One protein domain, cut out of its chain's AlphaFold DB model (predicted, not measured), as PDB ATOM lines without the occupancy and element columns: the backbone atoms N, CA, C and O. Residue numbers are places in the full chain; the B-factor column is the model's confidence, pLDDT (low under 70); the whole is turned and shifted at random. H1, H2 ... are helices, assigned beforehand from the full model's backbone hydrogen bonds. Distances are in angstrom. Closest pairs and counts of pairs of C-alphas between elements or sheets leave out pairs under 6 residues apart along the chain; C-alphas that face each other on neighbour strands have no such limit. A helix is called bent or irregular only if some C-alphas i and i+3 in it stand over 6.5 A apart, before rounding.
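AT A GLANCE: This is residues 331 to 449 of the 659 residues of an uncharacterized protein of Candidatus Gracilibacteria bacterium CG17_big_fil_post_rev_8_21_14_2_50_48_13 (UniProt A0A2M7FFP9). What shape is this? A bent helix runs through a rounded body: its arm H5b lies near the middle, while H5a packs steeply on H4, whose end meets H2. H1, H6 and H7 form a row, H5b packs on H1, and H3 meets H5b at a corner, its last residue Val 369 near Ala 414, about perpendicular at 83 degrees. What makes it up? The printed part has 119 residues with seven named helices, H1 to H7 in chain order, and no named strand: all helix, compact, radius of gyration of the C-alphas 13.5 A, spans 37 by 30 by 24 A.

HOW THE PARTS SIT: How does the longest helix run? H5, residues 396 to 415, was assigned as one helix by its hydrogen bonds but is bent, C-alphas 405 and 408 being 6.8 A apart; arms H5a, 396 to 405, and H5b, 408 to 415, stand at a steep tilt of 57 degrees. What touches the arms? H5a touches H4, residues 376 to 390, closest C-alphas Tyr 390 and Ala 399, 4.9 A. H5b touches H3, residues 363 to 369, about perpendicular at 83 degrees, closest C-alphas Val 369 and Ala 414, 6.4 A. H1, residues 331 to 348, touches H5b with residues 335 to 342 alone, closest C-alphas Leu 338 and Pro 409, 6.5 A. What lies farther out? H1 touches H6, residues 419 to 430, with 331 to 339 alone, closest C-alphas Ala 335 and Phe 424, 5.5 A. H6 and H7, residues 437 to 447, form a hairpin, closest C-alphas Ile 425 and Gly 437, 5.7 A. H2, residues 351 to 360, touches H4's residues 386 to 390 alone, closest C-alphas Ala 356 and Tyr 390, 5.3 A. Are the backbones helical? Every O i to N i+4 pair is within hydrogen-bond range in H1, H2, H4, H5a, H5b and H6, against 2 of 3 in H3 and 6 of 7 in H7.

IN THESE COORDINATES: Where are the anchors? H1 begins at C-alpha 331 (101.254, 67.396, 79.492), and H7 ends at C-alpha 447 (101.268, 50.668, 96.547). Which helices are long? H1 measures 25.5 A from first to last C-alpha, H4 21.1 A and H6 16.4 A.

THE WHOLE: Is it continuous? The printed part has no cut, and no link is long. How confident is the model? Mean pLDDT of the printed part is 73.4; 43 residues are under 70, among them 331 to 336, 413 to 421 and 440 to 449.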
ATOM      1  N   LYS A 331     100.932  67.832  78.125       57.44
ATOM      2  CA  LYS A 331     101.254  67.396  79.492       57.44
ATOM      3  C   LYS A 331     102.738  67.117  79.718       57.44
ATOM      4  O   LYS A 331     103.252  67.399  80.795       57.44
ATOM      5  N   LEU A 332     103.446  66.606  78.704       60.69
ATOM      6  CA  LEU A 332     104.897  66.414  78.782       60.69
ATOM      7  C   LEU A 332     105.611  67.766  78.908       60.69
ATOM      8  O   LEU A 332     106.569  67.904  79.672       60.69
ATOM      9  N   LYS A 333     105.107  68.777  78.185       65.81
ATOM     10  CA  LYS A 333     105.584  70.154  78.304       65.81
ATOM     11  C   LYS A 333     105.217  70.746  79.665       65.81
ATOM     12  O   LYS A 333     106.106  71.233  80.340       65.81
ATOM     13  N   GLU A 334     103.968  70.622  80.108       67.56
ATOM     14  CA  GLU A 334     103.496  71.111  81.415       67.56
ATOM     15  C   GLU A 334     104.310  70.540  82.593       67.56
ATOM     16  O   GLU A 334     104.732  71.289  83.471       67.56
ATOM     17  N   ALA A 335     104.628  69.241  82.573       65.75
ATOM     18  CA  ALA A 335     105.516  68.614  83.552       65.75
ATOM     19  C   ALA A 335     106.966  69.136  83.471       65.75
ATOM     20  O   ALA A 335     107.636  69.276  84.493       65.75
ATOM     21  N   THR A 336     107.460  69.444  82.268       68.06
ATOM     22  CA  THR A 336     108.806  70.011  82.070       68.06
ATOM     23  C   THR A 336     108.872  71.464  82.546       68.06
ATOM     24  O   THR A 336     109.790  71.828  83.277       68.06
ATOM     25  N   ASP A 337     107.873  72.275  82.200       75.50
ATOM     26  CA  ASP A 337     107.736  73.669  82.619       75.50
ATOM     27  C   ASP A 337     107.593  73.754  84.152       75.50
ATOM     28  O   ASP A 337     108.308  74.528  84.782       75.50
ATOM     29  N   LEU A 338     106.798  72.877  84.782       72.69
ATOM     30  CA  LEU A 338     106.696  72.749  86.246       72.69
ATOM     31  C   LEU A 338     108.034  72.381  86.916       72.69
ATOM     32  O   LEU A 338     108.388  72.931  87.958       72.69
ATOM     33  N   ALA A 339     108.796  71.449  86.338       72.19
ATOM     34  CA  ALA A 339     110.105  71.080  86.878       72.19
ATOM     35  C   ALA A 339     111.140  72.216  86.728       72.19
ATOM     36  O   ALA A 339     112.063  72.315  87.539       72.19
ATOM     37  N   ASN A 340     110.968  73.088  85.730       74.25
ATOM     38  CA  ASN A 340     111.755  74.309  85.565       74.25
ATOM     39  C   ASN A 340     111.316  75.410  86.549       74.25
ATOM     40  O   ASN A 340     112.184  76.038  87.149       74.25
ATOM     41  N   GLU A 341     110.009  75.601  86.782       78.38
ATOM     42  CA  GLU A 341     109.470  76.499  87.824       78.38
ATOM     43  C   GLU A 341     110.058  76.157  89.205       78.38
ATOM     44  O   GLU A 341     110.598  77.031  89.881       78.38
ATOM     45  N   LEU A 342     110.031  74.874  89.590       76.56
ATOM     46  CA  LEU A 342     110.602  74.391  90.855       76.56
ATOM     47  C   LEU A 342     112.130  74.549  90.927       76.56
ATOM     48  O   LEU A 342     112.659  74.906  91.979       76.56
ATOM     49  N   SER A 343     112.840  74.314  89.819       75.62
ATOM     50  CA  SER A 343     114.297  74.492  89.744       75.62
ATOM     51  C   SER A 343     114.698  75.962  89.927       75.62
ATOM     52  O   SER A 343     115.581  76.270  90.725       75.62
ATOM     53  N   LEU A 344     113.997  76.886  89.256       78.44
ATOM     54  CA  LEU A 344     114.211  78.330  89.389       78.44
ATOM     55  C   LEU A 344     113.887  78.831  90.803       78.44
ATOM     56  O   LEU A 344     114.639  79.640  91.344       78.44
ATOM     57  N   LEU A 345     112.813  78.322  91.418       75.88
ATOM     58  CA  LEU A 345     112.451  78.645  92.799       75.88
ATOM     59  C   LEU A 345     113.550  78.181  93.771       75.88
ATOM     60  O   LEU A 345     114.008  78.976  94.587       75.88
ATOM     61  N   MET A 346     114.059  76.950  93.629       73.69
ATOM     62  CA  MET A 346     115.187  76.470  94.441       73.69
ATOM     63  C   MET A 346     116.487  77.252  94.203       73.69
ATOM     64  O   MET A 346     117.207  77.503  95.164       73.69
ATOM     65  N   MET A 347     116.783  77.682  92.970       74.31
ATOM     66  CA  MET A 347     117.950  78.531  92.676       74.31
ATOM     67  C   MET A 347     117.855  79.937  93.291       74.31
ATOM     68  O   MET A 347     118.889  80.561  93.520       74.31
ATOM     69  N   GLY A 348     116.642  80.439  93.551       70.56
ATOM     70  CA  GLY A 348     116.402  81.723  94.218       70.56
ATOM     71  C   GLY A 348     116.320  81.658  95.751       70.56
ATOM     72  O   GLY A 348     116.311  82.709  96.389       70.56
ATOM     73  N   SER A 349     116.257  80.457  96.332       78.44
ATOM     74  CA  SER A 349     116.099  80.221  97.774       78.44
ATOM     75  C   SER A 349     117.426  79.968  98.491       78.44
ATOM     76  O   SER A 349     118.395  79.502  97.886       78.44
ATOM     77  N   ASP A 350     117.469  80.227  99.803       79.31
ATOM     78  CA  ASP A 350     118.641  79.890 100.627       79.31
ATOM     79  C   ASP A 350     118.770  78.377 100.905       79.31
ATOM     80  O   ASP A 350     117.923  77.576 100.512       79.31
ATOM     81  N   LEU A 351     119.860  77.952 101.552       79.06
ATOM     82  CA  LEU A 351     120.147  76.527 101.775       79.06
ATOM     83  C   LEU A 351     119.141  75.831 102.710       79.06
ATOM     84  O   LEU A 351     118.913  74.629 102.561       79.06
ATOM     85  N   GLU A 352     118.533  76.556 103.651       80.31
ATOM     86  CA  GLU A 352     117.532  76.000 104.570       80.31
ATOM     87  C   GLU A 352     116.174  75.889 103.865       80.31
ATOM     88  O   GLU A 352     115.493  74.868 103.975       80.31
ATOM     89  N   GLU A 353     115.821  76.889 103.054       79.56
ATOM     90  CA  GLU A 353     114.656  76.867 102.167       79.56
ATOM     91  C   GLU A 353     114.778  75.777 101.091       79.56
ATOM     92  O   GLU A 353     113.827  75.031 100.873       79.56
ATOM     93  N   GLN A 354     115.948  75.592 100.474       79.50
ATOM     94  CA  GLN A 354     116.210  74.486  99.541       79.50
ATOM     95  C   GLN A 354     116.057  73.114 100.216       79.50
ATOM     96  O   GLN A 354     115.514  72.185  99.610       79.50
ATOM     97  N   ALA A 355     116.498  72.968 101.471       79.06
ATOM     98  CA  ALA A 355     116.276  71.751 102.252       79.06
ATOM     99  C   ALA A 355     114.789  71.557 102.614       79.06
ATOM    100  O   ALA A 355     114.289  70.433 102.563       79.06
ATOM    101  N   ALA A 356     114.066  72.639 102.919       82.12
ATOM    102  CA  ALA A 356     112.621  72.620 103.137       82.12
ATOM    103  C   ALA A 356     111.857  72.204 101.870       82.12
ATOM    104  O   ALA A 356     111.039  71.291 101.946       82.12
ATOM    105  N   ILE A 357     112.174  72.775 100.701       82.31
ATOM    106  CA  ILE A 357     111.566  72.413  99.408       82.31
ATOM    107  C   ILE A 357     111.794  70.932  99.098       82.31
ATOM    108  O   ILE A 357     110.838  70.240  98.751       82.31
ATOM    109  N   ARG A 358     113.021  70.421  99.286       79.25
ATOM    110  CA  ARG A 358     113.326  68.988  99.122       79.25
ATOM    111  C   ARG A 358     112.457  68.108 100.017       79.25
ATOM    112  O   ARG A 358     111.901  67.140  99.511       79.25
ATOM    113  N   THR A 359     112.267  68.477 101.287       80.81
ATOM    114  CA  THR A 359     111.341  67.757 102.175       80.81
ATOM    115  C   THR A 359     109.875  67.916 101.763       80.81
ATOM    116  O   THR A 359     109.128  66.950 101.816       80.81
ATOM    117  N   GLY A 360     109.443  69.065 101.242       76.69
ATOM    118  CA  GLY A 360     108.097  69.199 100.663       76.69
ATOM    119  C   GLY A 360     107.861  68.317  99.433       76.69
ATOM    120  O   GLY A 360     106.732  67.910  99.182       76.69
ATOM    121  N   LEU A 361     108.920  67.997  98.687       75.06
ATOM    122  CA  LEU A 361     108.904  67.066  97.558       75.06
ATOM    123  C   LEU A 361     109.110  65.597  97.987       75.06
ATOM    124  O   LEU A 361     109.269  64.735  97.121       75.06
ATOM    125  N   GLU A 362     109.112  65.280  99.290       76.19
ATOM    126  CA  GLU A 362     109.341  63.908  99.750       76.19
ATOM    127  C   GLU A 362     108.183  62.947  99.386       76.19
ATOM    128  O   GLU A 362     107.003  63.319  99.410       76.19
ATOM    129  N   PRO A 363     108.526  61.679  99.085       63.69
ATOM    130  CA  PRO A 363     107.632  60.551  98.827       63.69
ATOM    131  C   PRO A 363     106.240  60.518  99.474       63.69
ATOM    132  O   PRO A 363     105.253  60.259  98.777       63.69
ATOM    133  N   GLU A 364     106.137  60.712 100.789       68.25
ATOM    134  CA  GLU A 364     104.875  60.587 101.528       68.25
ATOM    135  C   GLU A 364     104.051  61.874 101.451       68.25
ATOM    136  O   GLU A 364     102.829  61.822 101.292       68.25
ATOM    137  N   ILE A 365     104.721  63.028 101.455       72.25
ATOM    138  CA  ILE A 365     104.086  64.342 101.333       72.25
ATOM    139  C   ILE A 365     103.464  64.487  99.942       72.25
ATOM    140  O   ILE A 365     102.308  64.888  99.841       72.25
ATOM    141  N   LEU A 366     104.132  64.034  98.874       69.50
ATOM    142  CA  LEU A 366     103.541  64.005  97.527       69.50
ATOM    143  C   LEU A 366     102.272  63.135  97.429       69.50
ATOM    144  O   LEU A 366     101.404  63.408  96.597       69.50
ATOM    145  N   ARG A 367     102.128  62.104  98.275       66.31
ATOM    146  CA  ARG A 367     100.887  61.310  98.362       66.31
ATOM    147  C   ARG A 367      99.792  62.080  99.086       66.31
ATOM    148  O   ARG A 367      98.668  62.089  98.597       66.31
ATOM    149  N   GLU A 368     100.119  62.718 100.208       71.12
ATOM    150  CA  GLU A 368      99.180  63.527 100.993       71.12
ATOM    151  C   GLU A 368      98.655  64.717 100.169       71.12
ATOM    152  O   GLU A 368      97.445  64.897 100.033       71.12
ATOM    153  N   VAL A 369      99.559  65.443  99.503       71.25
ATOM    154  CA  VAL A 369      99.275  66.546  98.567       71.25
ATOM    155  C   VAL A 369      98.276  66.125  97.481       71.25
ATOM    156  O   VAL A 369      97.355  66.874  97.163       71.25
ATOM    157  N   ALA A 370      98.396  64.901  96.961       65.50
ATOM    158  CA  ALA A 370      97.496  64.356  95.944       65.50
ATOM    159  C   ALA A 370      96.100  63.930  96.461       65.50
ATOM    160  O   ALA A 370      95.302  63.415  95.670       65.50
ATOM    161  N   THR A 371      95.796  64.127  97.752       68.56
ATOM    162  CA  THR A 371      94.459  63.890  98.336       68.56
ATOM    163  C   THR A 371      93.624  65.155  98.537       68.56
ATOM    164  O   THR A 371      92.412  65.039  98.716       68.56
ATOM    165  N   PHE A 372      94.219  66.352  98.478       73.31
ATOM    166  CA  PHE A 372      93.458  67.598  98.598       73.31
ATOM    167  C   PHE A 372      92.671  67.884  97.314       73.31
ATOM    168  O   PHE A 372      93.184  67.766  96.201       73.31
ATOM    169  N   GLU A 373      91.408  68.277  97.472       64.06
ATOM    170  CA  GLU A 373      90.555  68.680  96.355       64.06
ATOM    171  C   GLU A 373      90.987  70.036  95.779       64.06
ATOM    172  O   GLU A 373      91.473  70.909  96.502       64.06
ATOM    173  N   ASP A 374      90.723  70.263  94.489       67.94
ATOM    174  CA  ASP A 374      90.959  71.559  93.837       67.94
ATOM    175  C   ASP A 374      89.838  72.577  94.145       67.94
ATOM    176  O   ASP A 374      89.220  73.177  93.269       67.94
ATOM    177  N   THR A 375      89.542  72.738  95.434       73.38
ATOM    178  CA  THR A 375      88.583  73.703  95.987       73.38
ATOM    179  C   THR A 375      89.326  74.788  96.766       73.38
ATOM    180  O   THR A 375      90.489  74.618  97.143       73.38
ATOM    181  N   LEU A 376      88.681  75.926  97.048       72.12
ATOM    182  CA  LEU A 376      89.296  76.984  97.866       72.12
ATOM    183  C   LEU A 376      89.695  76.460  99.260       72.12
ATOM    184  O   LEU A 376      90.795  76.730  99.735       72.12
ATOM    185  N   GLU A 377      88.840  75.635  99.868       75.31
ATOM    186  CA  GLU A 377      89.094  75.011 101.168       75.31
ATOM    187  C   GLU A 377      90.215  73.956 101.099       75.31
ATOM    188  O   GLU A 377      91.084  73.919 101.969       75.31
ATOM    189  N   GLY A 378      90.258  73.136 100.039       75.50
ATOM    190  CA  GLY A 378      91.371  72.214  99.781       75.50
ATOM    191  C   GLY A 378      92.705  72.939  99.564       75.50
ATOM    192  O   GLY A 378      93.738  72.486 100.053       75.50
ATOM    193  N   THR A 379      92.671  74.116  98.929       78.94
ATOM    194  CA  THR A 379      93.840  74.996  98.746       78.94
ATOM    195  C   THR A 379      94.400  75.463 100.085       78.94
ATOM    196  O   THR A 379      95.587  75.296 100.333       78.94
ATOM    197  N   GLN A 380      93.547  75.989 100.969       80.69
ATOM    198  CA  GLN A 380      93.958  76.488 102.287       80.69
ATOM    199  C   GLN A 380      94.458  75.365 103.208       80.69
ATOM    200  O   GLN A 380      95.399  75.563 103.977       80.69
ATOM    201  N   LYS A 381      93.871  74.163 103.109       80.62
ATOM    202  CA  LYS A 381      94.360  72.971 103.822       80.62
ATOM    203  C   LYS A 381      95.744  72.542 103.328       80.62
ATOM    204  O   LYS A 381      96.610  72.287 104.157       80.62
ATOM    205  N   LEU A 382      95.969  72.521 102.012       83.31
ATOM    206  CA  LEU A 382      97.277  72.236 101.411       83.31
ATOM    207  C   LEU A 382      98.327  73.298 101.789       83.31
ATOM    208  O   LEU A 382      99.440  72.942 102.158       83.31
ATOM    209  N   GLU A 383      97.970  74.584 101.739       86.25
ATOM    210  CA  GLU A 383      98.841  75.706 102.117       86.25
ATOM    211  C   GLU A 383      99.320  75.574 103.564       86.25
ATOM    212  O   GLU A 383     100.523  75.477 103.813       86.25
ATOM    213  N   LYS A 384      98.378  75.444 104.506       84.75
ATOM    214  CA  LYS A 384      98.695  75.222 105.919       84.75
ATOM    215  C   LYS A 384      99.528  73.952 106.122       84.75
ATOM    216  O   LYS A 384     100.435  73.933 106.949       84.75
ATOM    217  N   ARG A 385      99.247  72.882 105.374       84.94
ATOM    218  CA  ARG A 385      99.985  71.623 105.508       84.94
ATOM    219  C   ARG A 385     101.436  71.744 105.039       84.94
ATOM    220  O   ARG A 385     102.327  71.206 105.691       84.94
ATOM    221  N   LEU A 386     101.687  72.481 103.956       86.19
ATOM    222  CA  LEU A 386     103.042  72.807 103.504       86.19
ATOM    223  C   LEU A 386     103.755  73.740 104.498       86.19
ATOM    224  O   LEU A 386     104.936  73.534 104.765       86.19
ATOM    225  N   GLU A 387     103.048  74.695 105.115       89.25
ATOM    226  CA  GLU A 387     103.593  75.525 106.200       89.25
ATOM    227  C   GLU A 387     104.022  74.669 107.405       89.25
ATOM    228  O   GLU A 387     105.157  74.794 107.861       89.25
ATOM    229  N   GLU A 388     103.172  73.747 107.874       86.19
ATOM    230  CA  GLU A 388     103.472  72.801 108.968       86.19
ATOM    231  C   GLU A 388     104.692  71.901 108.678       86.19
ATOM    232  O   GLU A 388     105.383  71.468 109.604       86.19
ATOM    233  N   ILE A 389     104.966  71.608 107.403       84.81
ATOM    234  CA  ILE A 389     106.131  70.830 106.960       84.81
ATOM    235  C   ILE A 389     107.381  71.715 106.919       84.81
ATOM    236  O   ILE A 389     108.406  71.372 107.509       84.81
ATOM    237  N   TYR A 390     107.312  72.881 106.273       87.81
ATOM    238  CA  TYR A 390     108.459  73.780 106.141       87.81
ATOM    239  C   TYR A 390     108.878  74.400 107.483       87.81
ATOM    240  O   TYR A 390     110.073  74.579 107.720       87.81
ATOM    241  N   ALA A 391     107.941  74.627 108.410       85.94
ATOM    242  CA  ALA A 391     108.214  75.136 109.757       85.94
ATOM    243  C   ALA A 391     109.090  74.200 110.620       85.94
ATOM    244  O   ALA A 391     109.596  74.621 111.658       85.94
ATOM    245  N   GLN A 392     109.308  72.951 110.189       83.56
ATOM    246  CA  GLN A 392     110.240  72.009 110.827       83.56
ATOM    247  C   GLN A 392     111.710  72.292 110.475       83.56
ATOM    248  O   GLN A 392     112.604  71.799 111.160       83.56
ATOM    249  N   ARG A 393     111.970  73.053 109.400       78.31
ATOM    250  CA  ARG A 393     113.322  73.365 108.901       78.31
ATOM    251  C   ARG A 393     113.634  74.860 108.825       78.31
ATOM    252  O   ARG A 393     114.793  75.216 108.985       78.31
ATOM    253  N   ILE A 394     112.639  75.718 108.594       86.94
ATOM    254  CA  ILE A 394     112.804  77.176 108.475       86.94
ATOM    255  C   ILE A 394     111.836  77.932 109.388       86.94
ATOM    256  O   ILE A 394     110.761  77.444 109.726       86.94
ATOM    257  N   ALA A 395     112.206  79.155 109.781       82.56
ATOM    258  CA  ALA A 395     111.402  79.981 110.684       82.56
ATOM    259  C   ALA A 395     109.951  80.169 110.170       82.56
ATOM    260  O   ALA A 395     109.781  80.417 108.974       82.56
ATOM    261  N   PRO A 396     108.907  80.157 111.029       82.88
ATOM    262  CA  PRO A 396     107.503  80.101 110.592       82.88
ATOM    263  C   PRO A 396     107.091  81.151 109.548       82.88
ATOM    264  O   PRO A 396     106.398  80.838 108.588       82.88
ATOM    265  N   ARG A 397     107.593  82.389 109.650       80.00
ATOM    266  CA  ARG A 397     107.308  83.442 108.658       80.00
ATOM    267  C   ARG A 397     107.895  83.151 107.265       80.00
ATOM    268  O   ARG A 397     107.295  83.554 106.271       80.00
ATOM    269  N   LYS A 398     109.040  82.458 107.183       81.88
ATOM    270  CA  LYS A 398     109.579  81.922 105.922       81.88
ATOM    271  C   LYS A 398     108.774  80.704 105.470       81.88
ATOM    272  O   LYS A 398     108.407  80.647 104.304       81.88
ATOM    273  N   ALA A 399     108.439  79.786 106.385       82.75
ATOM    274  CA  ALA A 399     107.629  78.599 106.094       82.75
ATOM    275  C   ALA A 399     106.286  78.950 105.433       82.75
ATOM    276  O   ALA A 399     105.973  78.403 104.381       82.75
ATOM    277  N   MET A 400     105.555  79.925 105.984       83.88
ATOM    278  CA  MET A 400     104.297  80.438 105.427       83.88
ATOM    279  C   MET A 400     104.492  81.029 104.019       83.88
ATOM    280  O   MET A 400     103.760  80.697 103.090       83.88
ATOM    281  N   SER A 401     105.524  81.862 103.822       83.75
ATOM    282  CA  SER A 401     105.812  82.457 102.507       83.75
ATOM    283  C   SER A 401     106.243  81.420 101.465       83.75
ATOM    284  O   SER A 401     105.912  81.561 100.288       83.75
ATOM    285  N   LEU A 402     106.979  80.386 101.880       83.38
ATOM    286  CA  LEU A 402     107.398  79.286 101.018       83.38
ATOM    287  C   LEU A 402     106.214  78.374 100.674       83.38
ATOM    288  O   LEU A 402     106.076  77.977  99.522       83.38
ATOM    289  N   ALA A 403     105.329  78.100 101.637       85.06
ATOM    290  CA  ALA A 403     104.097  77.346 101.427       85.06
ATOM    291  C   ALA A 403     103.214  78.004 100.361       85.06
ATOM    292  O   ALA A 403     102.891  77.353  99.370       85.06
ATOM    293  N   ILE A 404     102.926  79.304 100.495       83.56
ATOM    294  CA  ILE A 404     102.160  80.089  99.508       83.56
ATOM    295  C   ILE A 404     102.764  79.957  98.098       83.56
ATOM    296  O   ILE A 404     102.044  79.670  97.139       83.56
ATOM    297  N   ASN A 405     104.088  80.100  97.970       80.81
ATOM    298  CA  ASN A 405     104.783  79.975  96.685       80.81
ATOM    299  C   ASN A 405     104.749  78.540  96.119       80.81
ATOM    300  O   ASN A 405     104.706  78.357  94.903       80.81
ATOM    301  N   MET A 406     104.752  77.521  96.985       82.25
ATOM    302  CA  MET A 406     104.774  76.105  96.601       82.25
ATOM    303  C   MET A 406     103.385  75.513  96.322       82.25
ATOM    304  O   MET A 406     103.295  74.571  95.538       82.25
ATOM    305  N   VAL A 407     102.289  76.056  96.871       82.12
ATOM    306  CA  VAL A 407     100.917  75.533  96.669       82.12
ATOM    307  C   VAL A 407     100.574  75.316  95.192       82.12
ATOM    308  O   VAL A 407     100.034  74.269  94.839       82.12
ATOM    309  N   GLN A 408     100.894  76.272  94.313       79.69
ATOM    310  CA  GLN A 408     100.551  76.175  92.889       79.69
ATOM    311  C   GLN A 408     101.387  75.111  92.143       79.69
ATOM    312  O   GLN A 408     100.783  74.240  91.509       79.69
ATOM    313  N   PRO A 409     102.733  75.073  92.259       78.00
ATOM    314  CA  PRO A 409     103.534  73.938  91.792       78.00
ATOM    315  C   PRO A 409     103.061  72.574  92.322       78.00
ATOM    316  O   PRO A 409     102.928  71.619  91.556       78.00
ATOM    317  N   MET A 410     102.746  72.481  93.616       77.75
ATOM    318  CA  MET A 410     102.343  71.226  94.265       77.75
ATOM    319  C   MET A 410     100.948  70.754  93.820       77.75
ATOM    320  O   MET A 410     100.725  69.551  93.667       77.75
ATOM    321  N   LYS A 411     100.029  71.678  93.502       74.25
ATOM    322  CA  LYS A 411      98.754  71.356  92.838       74.25
ATOM    323  C   LYS A 411      98.938  70.826  91.418       74.25
ATOM    324  O   LYS A 411      98.354  69.797  91.084       74.25
ATOM    325  N   LYS A 412      99.765  71.482  90.591       73.06
ATOM    326  CA  LYS A 412     100.091  70.987  89.237       73.06
ATOM    327  C   LYS A 412     100.658  69.559  89.307       73.06
ATOM    328  O   LYS A 412     100.245  68.691  88.542       73.06
ATOM    329  N   LEU A 413     101.534  69.295  90.281       69.31
ATOM    330  CA  LEU A 413     102.116  67.975  90.554       69.31
ATOM    331  C   LEU A 413     101.043  66.920  90.891       69.31
ATOM    332  O   LEU A 413     101.053  65.843  90.298       69.31
ATOM    333  N   ALA A 414     100.084  67.229  91.773       64.25
ATOM    334  CA  ALA A 414      99.005  66.313  92.187       64.25
ATOM    335  C   ALA A 414      98.136  65.772  91.027       64.25
ATOM    336  O   ALA A 414      97.538  64.691  91.125       64.25
ATOM    337  N   ILE A 415      98.065  66.514  89.918       62.47
ATOM    338  CA  ILE A 415      97.308  66.150  88.713       62.47
ATOM    339  C   ILE A 415      98.066  65.104  87.866       62.47
ATOM    340  O   ILE A 415      97.430  64.300  87.174       62.47
ATOM    341  N   LEU A 416      99.402  65.048  87.953       64.88
ATOM    342  CA  LEU A 416     100.247  64.128  87.180       64.88
ATOM    343  C   LEU A 416     100.083  62.672  87.647       64.88
ATOM    344  O   LEU A 416     100.102  62.356  88.837       64.88
ATOM    345  N   ARG A 417      99.915  61.744  86.694       60.66
ATOM    346  CA  ARG A 417      99.646  60.319  86.967       60.66
ATOM    347  C   ARG A 417     100.310  59.427  85.919       60.66
ATOM    348  O   ARG A 417     100.451  59.821  84.769       60.66
ATOM    349  N   GLY A 418     100.675  58.203  86.305       61.88
ATOM    350  CA  GLY A 418     101.271  57.228  85.384       61.88
ATOM    351  C   GLY A 418     102.595  57.716  84.793       61.88
ATOM    352  O   GLY A 418     103.448  58.219  85.523       61.88
ATOM    353  N   ASP A 419     102.769  57.570  83.481       60.06
ATOM    354  CA  ASP A 419     104.018  57.927  82.803       60.06
ATOM    355  C   ASP A 419     104.315  59.440  82.791       60.06
ATOM    356  O   ASP A 419     105.487  59.809  82.810       60.06
ATOM    357  N   ASP A 420     103.306  60.319  82.882       64.88
ATOM    358  CA  ASP A 420     103.527  61.770  83.036       64.88
ATOM    359  C   ASP A 420     104.278  62.067  84.353       64.88
ATOM    360  O   ASP A 420     105.275  62.791  84.381       64.88
ATOM    361  N   LEU A 421     103.854  61.416  85.447       69.12
ATOM    362  CA  LEU A 421     104.512  61.495  86.757       69.12
ATOM    363  C   LEU A 421     105.908  60.844  86.724       69.12
ATOM    364  O   LEU A 421     106.844  61.363  87.330       69.12
ATOM    365  N   LYS A 422     106.084  59.756  85.960       70.31
ATOM    366  CA  LYS A 422     107.399  59.140  85.723       70.31
ATOM    367  C   LYS A 422     108.366  60.119  85.064       70.31
ATOM    368  O   LYS A 422     109.511  60.231  85.495       70.31
ATOM    369  N   VAL A 423     107.933  60.806  84.007       67.62
ATOM    370  CA  VAL A 423     108.760  61.788  83.291       67.62
ATOM    371  C   VAL A 423     109.132  62.933  84.224       67.62
ATOM    372  O   VAL A 423     110.318  63.222  84.362       67.62
ATOM    373  N   PHE A 424     108.153  63.505  84.926       71.31
ATOM    374  CA  PHE A 424     108.367  64.576  85.896       71.31
ATOM    375  C   PHE A 424     109.437  64.226  86.942       71.31
ATOM    376  O   PHE A 424     110.404  64.964  87.120       71.31
ATOM    377  N   ILE A 425     109.331  63.047  87.561       72.12
ATOM    378  CA  ILE A 425     110.286  62.563  88.568       72.12
ATOM    379  C   ILE A 425     111.695  62.373  87.984       72.12
ATOM    380  O   ILE A 425     112.677  62.746  88.624       72.12
ATOM    381  N   ASN A 426     111.820  61.861  86.754       70.81
ATOM    382  CA  ASN A 426     113.121  61.772  86.079       70.81
ATOM    383  C   ASN A 426     113.728  63.161  85.786       70.81
ATOM    384  O   ASN A 426     114.952  63.281  85.714       70.81
ATOM    385  N   ILE A 427     112.913  64.210  85.621       69.31
ATOM    386  CA  ILE A 427     113.393  65.593  85.458       69.31
ATOM    387  C   ILE A 427     113.795  66.185  86.821       69.31
ATOM    388  O   ILE A 427     114.883  66.748  86.922       69.31
ATOM    389  N   LEU A 428     113.010  65.980  87.890       71.56
ATOM    390  CA  LEU A 428     113.405  66.364  89.257       71.56
ATOM    391  C   LEU A 428     114.723  65.701  89.692       71.56
ATOM    392  O   LEU A 428     115.551  66.344  90.339       71.56
ATOM    393  N   GLN A 429     114.940  64.436  89.316       73.69
ATOM    394  CA  GLN A 429     116.191  63.720  89.574       73.69
ATOM    395  C   GLN A 429     117.363  64.335  88.790       73.69
ATOM    396  O   GLN A 429     118.410  64.608  89.376       73.69
ATOM    397  N   LYS A 430     117.184  64.625  87.492       69.31
ATOM    398  CA  LYS A 430     118.201  65.299  86.656       69.31
ATOM    399  C   LYS A 430     118.570  66.697  87.157       69.31
ATOM    400  O   LYS A 430     119.735  67.068  87.077       69.31
ATOM    401  N   ASN A 431     117.602  67.440  87.689       64.81
ATOM    402  CA  ASN A 431     117.812  68.776  88.249       64.81
ATOM    403  C   ASN A 431     118.351  68.744  89.700       64.81
ATOM    404  O   ASN A 431     118.508  69.796  90.311       64.81
ATOM    405  N   GLY A 432     118.628  67.566  90.281       64.19
ATOM    406  CA  GLY A 432     119.154  67.442  91.651       64.19
ATOM    407  C   GLY A 432     118.157  67.832  92.754       64.19
ATOM    408  O   GLY A 432     118.559  68.114  93.888       64.19
ATOM    409  N   LEU A 433     116.863  67.866  92.425       68.25
ATOM    410  CA  LEU A 433     115.777  68.247  93.331       68.25
ATOM    411  C   LEU A 433     115.237  67.016  94.082       68.25
ATOM    412  O   LEU A 433     114.897  67.124  95.254       68.25
ATOM    413  N   MET A 434     115.230  65.840  93.438       72.06
ATOM    414  CA  MET A 434     114.794  64.567  94.033       72.06
ATOM    415  C   MET A 434     115.742  63.406  93.647       72.06
ATOM    416  O   MET A 434     115.439  62.660  92.711       72.06
ATOM    417  N   PRO A 435     116.897  63.237  94.328       68.50
ATOM    418  CA  PRO A 435     117.921  62.247  93.964       68.50
ATOM    419  C   PRO A 435     117.405  60.803  93.878       68.50
ATOM    420  O   PRO A 435     117.725  60.099  92.923       68.50
ATOM    421  N   ASP A 436     116.536  60.398  94.805       67.56
ATOM    422  CA  ASP A 436     116.030  59.018  94.916       67.56
ATOM    423  C   ASP A 436     114.668  58.820  94.221       67.56
ATOM    424  O   ASP A 436     114.012  57.782  94.356       67.56
ATOM    425  N   GLY A 437     114.212  59.828  93.466       65.69
ATOM    426  CA  GLY A 437     112.839  59.910  92.966       65.69
ATOM    427  C   GLY A 437     112.407  58.711  92.121       65.69
ATOM    428  O   GLY A 437     111.279  58.234  92.250       65.69
ATOM    429  N   LYS A 438     113.317  58.168  91.303       69.94
ATOM    430  CA  LYS A 438     113.063  56.967  90.494       69.94
ATOM    431  C   LYS A 438     112.679  55.761  91.360       69.94
ATOM    432  O   LYS A 438     111.706  55.081  91.046       69.94
ATOM    433  N   GLU A 439     113.400  55.518  92.455       70.75
ATOM    434  CA  GLU A 439     113.073  54.408  93.353       70.75
ATOM    435  C   GLU A 439     111.727  54.618  94.037       70.75
ATOM    436  O   GLU A 439     110.944  53.677  94.164       70.75
ATOM    437  N   TRP A 440     111.429  55.856  94.447       68.88
ATOM    438  CA  TRP A 440     110.115  56.164  94.994       68.88
ATOM    439  C   TRP A 440     108.999  55.920  93.982       68.88
ATOM    440  O   TRP A 440     107.987  55.333  94.352       68.88
ATOM    441  N   PHE A 441     109.160  56.308  92.715       65.56
ATOM    442  CA  PHE A 441     108.139  56.049  91.698       65.56
ATOM    443  C   PHE A 441     107.871  54.545  91.536       65.56
ATOM    444  O   PHE A 441     106.715  54.120  91.434       65.56
ATOM    445  N   ASP A 442     108.921  53.726  91.588       66.62
ATOM    446  CA  ASP A 442     108.811  52.267  91.533       66.62
ATOM    447  C   ASP A 442     108.250  51.656  92.843       66.62
ATOM    448  O   ASP A 442     107.696  50.554  92.808       66.62
ATOM    449  N   ARG A 443     108.299  52.372  93.983       62.97
ATOM    450  CA  ARG A 443     107.522  52.070  95.209       62.97
ATOM    451  C   ARG A 443     106.048  52.498  95.064       62.97
ATOM    452  O   ARG A 443     105.153  51.675  95.221       62.97
ATOM    453  N   TYR A 444     105.771  53.734  94.649       59.91
ATOM    454  CA  TYR A 444     104.424  54.296  94.454       59.91
ATOM    455  C   TYR A 444     103.558  53.483  93.478       59.91
ATOM    456  O   TYR A 444     102.366  53.287  93.721       59.91
ATOM    457  N   ASN A 445     104.145  52.953  92.398       59.53
ATOM    458  CA  ASN A 445     103.429  52.086  91.453       59.53
ATOM    459  C   ASN A 445     103.072  50.701  92.005       59.53
ATOM    460  O   ASN A 445     102.181  50.060  91.443       59.53
ATOM    461  N   LYS A 446     103.749  50.229  93.059       54.78
ATOM    462  CA  LYS A 446     103.349  49.019  93.785       54.78
ATOM    463  C   LYS A 446     102.138  49.375  94.645       54.78
ATOM    464  O   LYS A 446     101.036  48.907  94.369       54.78
ATOM    465  N   ASP A 447     102.298  50.319  95.563       52.09
ATOM    466  CA  ASP A 447     101.268  50.668  96.547       52.09
ATOM    467  C   ASP A 447      99.943  51.101  95.886       52.09
ATOM    468  O   ASP A 447      98.873  50.574  96.197       52.09
ATOM    469  N   ARG A 448      99.995  52.010  94.897       50.69
ATOM    470  CA  ARG A 448      98.790  52.565  94.248       50.69
ATOM    471  C   ARG A 448      98.001  51.542  93.419       50.69
ATOM    472  O   ARG A 448      96.817  51.762  93.163       50.69
ATOM    473  N   LYS A 449      98.606  50.427  92.998       48.16
ATOM    474  CA  LYS A 449      97.906  49.364  92.249       48.16
ATOM    475  C   LYS A 449      97.132  48.390  93.151       48.16
ATOM    476  O   LYS A 449      96.645  47.378  92.659       48.16
TER     477      LYS A 449